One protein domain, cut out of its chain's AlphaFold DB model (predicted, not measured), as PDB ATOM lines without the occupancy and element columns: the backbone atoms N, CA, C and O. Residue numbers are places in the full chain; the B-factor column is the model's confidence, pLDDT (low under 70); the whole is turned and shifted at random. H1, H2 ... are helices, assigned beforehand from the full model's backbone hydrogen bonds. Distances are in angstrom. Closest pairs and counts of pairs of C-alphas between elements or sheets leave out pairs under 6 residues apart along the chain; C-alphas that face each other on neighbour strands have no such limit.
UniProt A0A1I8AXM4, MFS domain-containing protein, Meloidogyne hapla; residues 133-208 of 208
ATOM      1  N   VAL A 133      11.161  94.124 113.117       77.12
ATOM      2  CA  VAL A 133       9.792  94.592 113.379       77.12
ATOM      3  C   VAL A 133       9.596  94.963 114.851       77.12
ATOM      4  O   VAL A 133       8.988  95.992 115.147       77.12
ATOM      5  N   ASN A 134      10.121  94.163 115.785       73.69
ATOM      6  CA  ASN A 134       9.970  94.445 117.214       73.69
ATOM      7  C   ASN A 134      10.792  95.665 117.647       73.69
ATOM      8  O   ASN A 134      10.279  96.487 118.402       73.69
ATOM      9  N   LEU A 135      12.021  95.834 117.145       78.88
ATOM     10  CA  LEU A 135      12.825  97.025 117.436       78.88
ATOM     11  C   LEU A 135      12.152  98.301 116.919       78.88
ATOM     12  O   LEU A 135      12.081  99.285 117.652       78.88
ATOM     13  N   LEU A 136      11.594  98.275 115.705       79.88
ATOM     14  CA  LEU A 136      10.838  99.410 115.168       79.88
ATOM     15  C   LEU A 136       9.619  99.740 116.035       79.88
ATOM     16  O   LEU A 136       9.409 100.903 116.371       79.88
ATOM     17  N   HIS A 137       8.852  98.735 116.464       77.25
ATOM     18  CA  HIS A 137       7.728  98.967 117.370       77.25
ATOM     19  C   HIS A 137       8.156  99.537 118.725       77.25
ATOM     20  O   HIS A 137       7.478 100.429 119.229       77.25
ATOM     21  N   ILE A 138       9.260  99.074 119.312       80.94
ATOM     22  CA  ILE A 138       9.759  99.612 120.588       80.94
ATOM     23  C   ILE A 138      10.122 101.094 120.440       80.94
ATOM     24  O   ILE A 138       9.708 101.910 121.261       80.94
ATOM     25  N   VAL A 139      10.835 101.458 119.370       82.00
ATOM     26  CA  VAL A 139      11.222 102.854 119.105       82.00
ATOM     27  C   VAL A 139       9.988 103.737 118.903       82.00
ATOM     28  O   VAL A 139       9.904 104.808 119.498       82.00
ATOM     29  N   LEU A 140       9.006 103.284 118.121       78.88
ATOM     30  CA  LEU A 140       7.777 104.045 117.872       78.88
ATOM     31  C   LEU A 140       6.935 104.226 119.143       78.88
ATOM     32  O   LEU A 140       6.453 105.328 119.399       78.88
ATOM     33  N   ASN A 141       6.817 103.189 119.978       80.31
ATOM     34  CA  ASN A 141       6.129 103.293 121.269       80.31
ATOM     35  C   ASN A 141       6.835 104.272 122.212       80.31
ATOM     36  O   ASN A 141       6.174 105.036 122.910       80.31
ATOM     37  N   PHE A 142       8.168 104.289 122.208       79.56
ATOM     38  CA  PHE A 142       8.931 105.244 123.003       79.56
ATOM     39  C   PHE A 142       8.710 106.687 122.527       79.56
ATOM     40  O   PHE A 142       8.490 107.576 123.344       79.56
ATOM     41  N   VAL A 143       8.693 106.921 121.210       80.81
ATOM     42  CA  VAL A 143       8.382 108.241 120.631       80.81
ATOM     43  C   VAL A 143       6.962 108.687 120.984       80.81
ATOM     44  O   VAL A 143       6.775 109.839 121.368       80.81
ATOM     45  N   TYR A 144       5.975 107.787 120.914       78.31
ATOM     46  CA  TYR A 144       4.606 108.067 121.358       78.31
ATOM     47  C   TYR A 144       4.564 108.453 122.840       78.31
ATOM     48  O   TYR A 144       3.991 109.479 123.184       78.31
ATOM     49  N   TRP A 145       5.241 107.699 123.711       78.88
ATOM     50  CA  TRP A 145       5.334 108.024 125.137       78.88
ATOM     51  C   TRP A 145       5.956 109.401 125.387       78.88
ATOM     52  O   TRP A 145       5.430 110.177 126.181       78.88
ATOM     53  N   VAL A 146       7.041 109.739 124.685       81.69
ATOM     54  CA  VAL A 146       7.684 111.059 124.786       81.69
ATOM     55  C   VAL A 146       6.749 112.174 124.307       81.69
ATOM     56  O   VAL A 146       6.654 113.213 124.957       81.69
ATOM     57  N   LEU A 147       6.023 111.960 123.207       72.62
ATOM     58  CA  LEU A 147       5.057 112.925 122.681       72.62
ATOM     59  C   LEU A 147       3.881 113.133 123.644       72.62
ATOM     60  O   LEU A 147       3.493 114.272 123.894       72.62
ATOM     61  N   THR A 148       3.357 112.054 124.225       74.94
ATOM     62  CA  THR A 148       2.292 112.111 125.229       74.94
ATOM     63  C   THR A 148       2.759 112.875 126.463       74.94
ATOM     64  O   THR A 148       2.054 113.777 126.904       74.94
ATOM     65  N   LEU A 149       3.968 112.615 126.971       73.69
ATOM     66  CA  LEU A 149       4.526 113.371 128.097       73.69
ATOM     67  C   LEU A 149       4.689 114.862 127.776       73.69
ATOM     68  O   LEU A 149       4.393 115.697 128.623       73.69
ATOM     69  N   HIS A 150       5.092 115.208 126.552       74.00
ATOM     70  CA  HIS A 150       5.216 116.602 126.122       74.00
ATOM     71  C   HIS A 150       3.856 117.294 125.906       74.00
ATOM     72  O   HIS A 150       3.714 118.489 126.149       74.00
ATOM     73  N   SER A 151       2.826 116.548 125.494       69.44
ATOM     74  CA  SER A 151       1.464 117.068 125.292       69.44
ATOM     75  C   SER A 151       0.809 117.562 126.589       69.44
ATOM     76  O   SER A 151      -0.021 118.470 126.575       69.44
ATOM     77  N   VAL A 152       1.235 117.006 127.726       65.44
ATOM     78  CA  VAL A 152       0.736 117.338 129.065       65.44
ATOM     79  C   VAL A 152       1.164 118.748 129.500       65.44
ATOM     80  O   VAL A 152       0.502 119.347 130.349       65.44
ATOM     81  N   ASP A 153       2.214 119.305 128.890       68.62
ATOM     82  CA  ASP A 153       2.678 120.673 129.152       68.62
ATOM     83  C   ASP A 153       1.991 121.727 128.262       68.62
ATOM     84  O   ASP A 153       2.088 122.920 128.539       68.62
ATOM     85  N   MET A 154       1.261 121.304 127.222       64.62
ATOM     86  CA  MET A 154       0.560 122.187 126.273       64.62
ATOM     87  C   MET A 154      -0.900 122.479 126.662       64.62
ATOM     88  O   MET A 154      -1.548 123.304 126.020       64.62
ATOM     89  N   HIS A 155      -1.445 121.811 127.684       66.81
ATOM     90  CA  HIS A 155      -2.842 121.964 128.094       66.81
ATOM     91  C   HIS A 155      -2.959 122.770 129.393       66.81
ATOM     92  O   HIS A 155      -2.307 122.448 130.385       66.81
ATOM     93  N   GLU A 156      -3.847 123.770 129.414       73.88
ATOM     94  CA  GLU A 156      -4.083 124.657 130.569       73.88
ATOM     95  C   GLU A 156      -4.437 123.869 131.847       73.88
ATOM     96  O   GLU A 156      -4.035 124.227 132.952       73.88
ATOM     97  N   ASN A 157      -5.113 122.724 131.683       78.19
ATOM     98  CA  ASN A 157      -5.437 121.788 132.757       78.19
ATOM     99  C   ASN A 157      -4.766 120.425 132.540       78.19
ATOM    100  O   ASN A 157      -5.263 119.590 131.775       78.19
ATOM    101  N   ARG A 158      -3.673 120.180 133.271       76.00
ATOM    102  CA  ARG A 158      -2.822 118.978 133.179       76.00
ATOM    103  C   ARG A 158      -3.584 117.648 133.302       76.00
ATOM    104  O   ARG A 158      -3.315 116.704 132.565       76.00
ATOM    105  N   MET A 159      -4.558 117.581 134.212       79.19
ATOM    106  CA  MET A 159      -5.344 116.362 134.471       79.19
ATOM    107  C   MET A 159      -6.261 115.983 133.302       79.19
ATOM    108  O   MET A 159      -6.456 114.802 133.028       79.19
ATOM    109  N   VAL A 160      -6.802 116.978 132.593       78.50
ATOM    110  CA  VAL A 160      -7.718 116.757 131.466       78.50
ATOM    111  C   VAL A 160      -6.962 116.186 130.265       78.50
ATOM    112  O   VAL A 160      -7.445 115.245 129.643       78.50
ATOM    113  N   GLY A 161      -5.742 116.672 130.003       76.25
ATOM    114  CA  GLY A 161      -4.879 116.143 128.942       76.25
ATOM    115  C   GLY A 161      -4.532 114.663 129.139       76.25
ATOM    116  O   GLY A 161      -4.667 113.873 128.208       76.25
ATOM    117  N   PHE A 162      -4.181 114.265 130.368       77.00
ATOM    118  CA  PHE A 162      -3.867 112.867 130.690       77.00
ATOM    119  C   PHE A 162      -5.094 111.946 130.588       77.00
ATOM    120  O   PHE A 162      -4.999 110.800 130.153       77.00
ATOM    121  N   PHE A 163      -6.274 112.447 130.966       82.94
ATOM    122  CA  PHE A 163      -7.513 111.676 130.864       82.94
ATOM    123  C   PHE A 163      -7.944 111.481 129.405       82.94
ATOM    124  O   PHE A 163      -8.369 110.391 129.032       82.94
ATOM    125  N   LEU A 164      -7.784 112.507 128.563       78.31
ATOM    126  CA  LEU A 164      -8.045 112.429 127.122       78.31
ATOM    127  C   LEU A 164      -7.081 111.473 126.408       78.31
ATOM    128  O   LEU A 164      -7.535 110.689 125.574       78.31
ATOM    129  N   SER A 165      -5.787 111.479 126.755       76.88
ATOM    130  CA  SER A 165      -4.824 110.531 126.178       76.88
ATOM    131  C   SER A 165      -5.140 109.089 126.582       76.88
ATOM    132  O   SER A 165      -5.138 108.208 125.731       76.88
ATOM    133  N   ALA A 166      -5.506 108.844 127.846       79.88
ATOM    134  CA  ALA A 166      -5.917 107.515 128.307       79.88
ATOM    135  C   ALA A 166      -7.249 107.058 127.679       79.88
ATOM    136  O   ALA A 166      -7.416 105.890 127.329       79.88
ATOM    137  N   ALA A 167      -8.202 107.978 127.496       83.75
ATOM    138  CA  ALA A 167      -9.500 107.675 126.903       83.75
ATOM    139  C   ALA A 167      -9.394 107.263 125.427       83.75
ATOM    140  O   ALA A 167     -10.201 106.450 124.978       83.75
ATOM    141  N   VAL A 168      -8.410 107.778 124.677       83.69
ATOM    142  CA  VAL A 168      -8.226 107.440 123.253       83.69
ATOM    143  C   VAL A 168      -7.652 106.031 123.042       83.69
ATOM    144  O   VAL A 168      -7.864 105.430 121.987       83.69
ATOM    145  N   GLU A 169      -6.986 105.462 124.050       79.31
ATOM    146  CA  GLU A 169      -6.375 104.129 123.967       79.31
ATOM    147  C   GLU A 169      -7.404 102.993 124.053       79.31
ATOM    148  O   GLU A 169      -7.243 101.960 123.404       79.31
ATOM    149  N   ILE A 170      -8.504 103.189 124.787       84.94
ATOM    150  CA  ILE A 170      -9.575 102.190 124.950       84.94
ATOM    151  C   ILE A 170     -10.253 101.833 123.609       84.94
ATOM    152  O   ILE A 170     -10.285 100.648 123.258       84.94
ATOM    153  N   PRO A 171     -10.771 102.793 122.811       84.06
ATOM    154  CA  PRO A 171     -11.373 102.475 121.519       84.06
ATOM    155  C   PRO A 171     -10.332 101.958 120.518       84.06
ATOM    156  O   PRO A 171     -10.632 101.040 119.754       84.06
ATOM    157  N   ALA A 172      -9.098 102.474 120.555       77.88
ATOM    158  CA  ALA A 172      -8.012 101.988 119.707       77.88
ATOM    159  C   ALA A 172      -7.667 100.515 120.000       77.88
ATOM    160  O   ALA A 172      -7.495  99.727 119.068       77.88
ATOM    161  N   GLY A 173      -7.644 100.119 121.277       78.19
ATOM    162  CA  GLY A 173      -7.405  98.740 121.704       78.19
ATOM    163  C   GLY A 173      -8.489  97.769 121.232       78.19
ATOM    164  O   GLY A 173      -8.172  96.693 120.723       78.19
ATOM    165  N   ILE A 174      -9.765  98.161 121.317       85.75
ATOM    166  CA  ILE A 174     -10.898  97.339 120.854       85.75
ATOM    167  C   ILE A 174     -10.859  97.167 119.328       85.75
ATOM    168  O   ILE A 174     -11.025  96.055 118.822       85.75
ATOM    169  N   ILE A 175     -10.581  98.245 118.586       82.69
ATOM    170  CA  ILE A 175     -10.450  98.212 117.122       82.69
ATOM    171  C   ILE A 175      -9.269  97.329 116.703       82.69
ATOM    172  O   ILE A 175      -9.408  96.521 115.784       82.69
ATOM    173  N   ALA A 176      -8.130  97.421 117.395       72.62
ATOM    174  CA  ALA A 176      -6.970  96.575 117.130       72.62
ATOM    175  C   ALA A 176      -7.273  95.087 117.379       72.62
ATOM    176  O   ALA A 176      -6.887  94.235 116.576       72.62
ATOM    177  N   MET A 177      -8.009  94.772 118.449       77.88
ATOM    178  CA  MET A 177      -8.415  93.402 118.769       77.88
ATOM    179  C   MET A 177      -9.367  92.827 117.707       77.88
ATOM    180  O   MET A 177      -9.187  91.688 117.276       77.88
ATOM    181  N   LEU A 178     -10.309  93.634 117.205       79.75
ATOM    182  CA  LEU A 178     -11.199  93.258 116.099       79.75
ATOM    183  C   LEU A 178     -10.441  93.062 114.776       79.75
ATOM    184  O   LEU A 178     -10.670  92.081 114.069       79.75
ATOM    185  N   LEU A 179      -9.489  93.942 114.451       72.62
ATOM    186  CA  LEU A 179      -8.660  93.827 113.244       72.62
ATOM    187  C   LEU A 179      -7.791  92.563 113.248       72.62
ATOM    188  O   LEU A 179      -7.627  91.928 112.204       72.62
ATOM    189  N   LEU A 180      -7.278  92.168 114.418       71.06
ATOM    190  CA  LEU A 180      -6.520  90.926 114.591       71.06
ATOM    191  C   LEU A 180      -7.372  89.675 114.368       71.06
ATOM    192  O   LEU A 180      -6.851  88.686 113.849       71.06
ATOM    193  N   MET A 181      -8.662  89.723 114.706       71.62
ATOM    194  CA  MET A 181      -9.595  88.626 114.446       71.62
ATOM    195  C   MET A 181      -9.992  88.514 112.966       71.62
ATOM    196  O   MET A 181     -10.282  87.411 112.510       71.62
ATOM    197  N   VAL A 182      -9.966  89.615 112.205       75.31
ATOM    198  CA  VAL A 182     -10.434  89.643 110.805       75.31
ATOM    199  C   VAL A 182      -9.315  89.422 109.777       75.31
ATOM    200  O   VAL A 182      -9.512  88.674 108.824       75.31
ATOM    201  N   PHE A 183      -8.138  90.041 109.938       66.00
ATOM    202  CA  PHE A 183      -7.122  90.119 108.865       66.00
ATOM    203  C   PHE A 183      -5.876  89.238 109.059       66.00
ATOM    204  O   PHE A 183      -5.008  89.182 108.181       66.00
ATOM    205  N   GLY A 184      -5.775  88.528 110.186       62.28
ATOM    206  CA  GLY A 184      -4.629  87.676 110.509       62.28
ATOM    207  C   GLY A 184      -3.358  88.448 110.909       62.28
ATOM    208  O   GLY A 184      -3.156  89.620 110.592       62.28
ATOM    209  N   ARG A 185      -2.453  87.769 111.632       58.56
ATOM    210  CA  ARG A 185      -1.358  88.390 112.412       58.56
ATOM    211  C   ARG A 185      -0.351  89.221 111.602       58.56
ATOM    212  O   ARG A 185       0.225  90.150 112.146       58.56
ATOM    213  N   ARG A 186      -0.092  88.878 110.333       53.22
ATOM    214  CA  ARG A 186       0.956  89.529 109.516       53.22
ATOM    215  C   ARG A 186       0.475  90.830 108.871       53.22
ATOM    216  O   ARG A 186       1.198  91.819 108.901       53.22
ATOM    217  N   THR A 187      -0.745  90.847 108.342       59.72
ATOM    218  CA  THR A 187      -1.323  92.017 107.663       59.72
ATOM    219  C   THR A 187      -1.547  93.167 108.638       59.72
ATOM    220  O   THR A 187      -1.261  94.312 108.305       59.72
ATOM    221  N   VAL A 188      -1.971  92.863 109.870       65.31
ATOM    222  CA  VAL A 188      -2.214  93.878 110.906       65.31
ATOM    223  C   VAL A 188      -0.931  94.604 111.306       65.31
ATOM    224  O   VAL A 188      -0.948  95.820 111.442       65.31
ATOM    225  N   THR A 189       0.195  93.892 111.415       67.25
ATOM    226  CA  THR A 189       1.500  94.513 111.693       67.25
ATOM    227  C   THR A 189       1.957  95.427 110.554       67.25
ATOM    228  O   THR A 189       2.480  96.509 110.799       67.25
ATOM    229  N   PHE A 190       1.739  95.030 109.297       65.88
ATOM    230  CA  PHE A 190       2.064  95.888 108.155       65.88
ATOM    231  C   PHE A 190       1.162  97.129 108.088       65.88
ATOM    232  O   PHE A 190       1.657  98.235 107.863       65.88
ATOM    233  N   LEU A 191      -0.143  96.973 108.331       67.50
ATOM    234  CA  LEU A 191      -1.089  98.091 108.347       67.50
ATOM    235  C   LEU A 191      -0.805  99.065 109.498       67.50
ATOM    236  O   LEU A 191      -0.865 100.275 109.290       67.50
ATOM    237  N   SER A 192      -0.460  98.563 110.689       70.75
ATOM    238  CA  SER A 192      -0.196  99.405 111.859       70.75
ATOM    239  C   SER A 192       1.046 100.272 111.673       70.75
ATOM    240  O   SER A 192       1.024 101.447 112.031       70.75
ATOM    241  N   VAL A 193       2.120  99.732 111.093       70.12
ATOM    242  CA  VAL A 193       3.352 100.493 110.813       70.12
ATOM    243  C   VAL A 193       3.114 101.541 109.719       70.12
ATOM    244  O   VAL A 193       3.555 102.687 109.834       70.12
ATOM    245  N   SER A 194       2.351 101.178 108.686       73.25
ATOM    246  CA  SER A 194       1.992 102.092 107.595       73.25
ATOM    247  C   SER A 194       1.105 103.244 108.090       73.25
ATOM    248  O   SER A 194       1.359 104.405 107.776       73.25
ATOM    249  N   GLY A 195       0.113 102.941 108.934       76.69
ATOM    250  CA  GLY A 195      -0.768 103.937 109.550       76.69
ATOM    251  C   GLY A 195      -0.033 104.898 110.491       76.69
ATOM    252  O   GLY A 195      -0.280 106.102 110.453       76.69
ATOM    253  N   GLN A 196       0.925 104.399 111.279       70.81
ATOM    254  CA  GLN A 196       1.763 105.239 112.150       70.81
ATOM    255  C   GLN A 196       2.637 106.216 111.349       70.81
ATOM    256  O   GLN A 196       2.757 107.382 111.720       70.81
ATOM    257  N   THR A 197       3.189 105.769 110.216       72.19
ATOM    258  CA  THR A 197       4.009 106.617 109.333       72.19
ATOM    259  C   THR A 197       3.188 107.761 108.727       72.19
ATOM    260  O   THR A 197       3.644 108.904 108.693       72.19
ATOM    261  N   LEU A 198       1.947 107.483 108.313       78.38
ATOM    262  CA  LEU A 198       1.016 108.495 107.800       78.38
ATOM    263  C   LEU A 198       0.617 109.523 108.870       78.38
ATOM    264  O   LEU A 198       0.596 110.717 108.585       78.38
ATOM    265  N   SER A 199       0.355 109.079 110.103       72.12
ATOM    266  CA  SER A 199      -0.014 109.959 111.225       72.12
ATOM    267  C   SER A 199       1.113 110.932 111.613       72.12
ATOM    268  O   SER A 199       0.889 112.136 111.787       72.12
ATOM    269  N   LEU A 200       2.358 110.442 111.654       72.00
ATOM    270  CA  LEU A 200       3.532 111.294 111.873       72.00
ATOM    271  C   LEU A 200       3.746 112.279 110.715       72.00
ATOM    272  O   LEU A 200       4.061 113.443 110.955       72.00
ATOM    273  N   GLY A 201       3.517 111.847 109.471       76.75
ATOM    274  CA  GLY A 201       3.573 112.724 108.298       76.75
ATOM    275  C   GLY A 201       2.529 113.843 108.339       76.75
ATOM    276  O   GLY A 201       2.851 114.991 108.039       76.75
ATOM    277  N   LEU A 202       1.306 113.543 108.785       75.12
ATOM    278  CA  LEU A 202       0.249 114.543 108.968       75.12
ATOM    279  C   LEU A 202       0.608 115.582 110.036       75.12
ATOM    280  O   LEU A 202       0.348 116.766 109.844       75.12
ATOM    281  N   THR A 203       1.266 115.163 111.118       70.75
ATOM    282  CA  THR A 203       1.712 116.073 112.191       70.75
ATOM    283  C   THR A 203       2.688 117.149 111.695       70.75
ATOM    284  O   THR A 203       2.736 118.236 112.259       70.75
ATOM    285  N   ILE A 204       3.457 116.882 110.634       77.06
ATOM    286  CA  ILE A 204       4.379 117.863 110.035       77.06
ATOM    287  C   ILE A 204       3.621 118.933 109.230       77.06
ATOM    288  O   ILE A 204       4.104 120.055 109.094       77.06
ATOM    289  N   ILE A 205       2.444 118.594 108.697       79.38
ATOM    290  CA  ILE A 205       1.650 119.460 107.815       79.38
ATOM    291  C   ILE A 205       0.755 120.408 108.620       79.38
ATOM    292  O   ILE A 205       0.469 121.512 108.158       79.38
ATOM    293  N   THR A 206       0.317 120.008 109.815       75.19
ATOM    294  CA  THR A 206      -0.547 120.843 110.656       75.19
ATOM    295  C   THR A 206       0.231 122.060 111.180       75.19
ATOM    296  O   THR A 206       1.199 121.879 111.924       75.19
ATOM    297  N   PRO A 207      -0.161 123.300 110.822       60.19
ATOM    298  CA  PRO A 207       0.462 124.494 111.382       60.19
ATOM    299  C   PRO A 207       0.180 124.562 112.889       60.19
ATOM    300  O   PRO A 207      -0.938 124.284 113.326       60.19
ATOM    301  N   ARG A 208       1.227 124.874 113.658       55.03
ATOM    302  CA  ARG A 208       1.197 125.021 115.118       55.03
ATOM    303  C   ARG A 208       0.729 126.404 115.536       55.03
ATOM    304  O   ARG A 208       1.130 127.371 114.851       55.03
TER     305      ARG A 208
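What this domain is: This is residues 133 to 208 of the 208 residues of the protein "MFS domain-containing protein" of Meloidogyne hapla (UniProt A0A1I8AXM4). Three helices make a loose, open frame: the long helix H2 forms one side, and H1 and H3 fold back along it from its two ends, with few contacts between helices. The 76 printed residues hold three named helices, in the order H1, H2, H3, and no named strand: all helix. The whole is loose, radius of gyration of the C-alphas 14.4 A, and elongated, 42 by 24 by 23 A.

Where its parts are: H2, residues 158 to 183, measures 38.0 A from first to last C-alpha. H1, residues 133 to 151, measures 26.8 A and begins at C-alpha 133 (9.792, 94.592, 113.379). H3, residues 185 to 205, measures 31.6 A and ends at C-alpha 205 (1.650, 119.460, 107.815).

How they stand to each other: H2 and H1 are close but not clearly touching; their closest C-alphas, of Ser 165 and Thr 148, are 7.4 A apart. They run opposite ways at a shallow tilt of 26 degrees. H2 and H3 are close but not clearly touching, closest at the C-alphas of Leu 180 and Val 188, 6.4 A. They run opposite ways at 37 degrees, only just a steep tilt. H1 and H3 are near each other. Every O i to N i+4 pair is within hydrogen-bond range in H1, 18 of 22 in H2 and 14 of 17 in H3.

The domain as a whole: The C-alphas farthest apart, of Glu 156 and Gly 184, are 42.1 A apart. The printed part has no cut and no long link. pLDDT is under 70 at residues 151 to 155, 183 to 191 and 207 to 208.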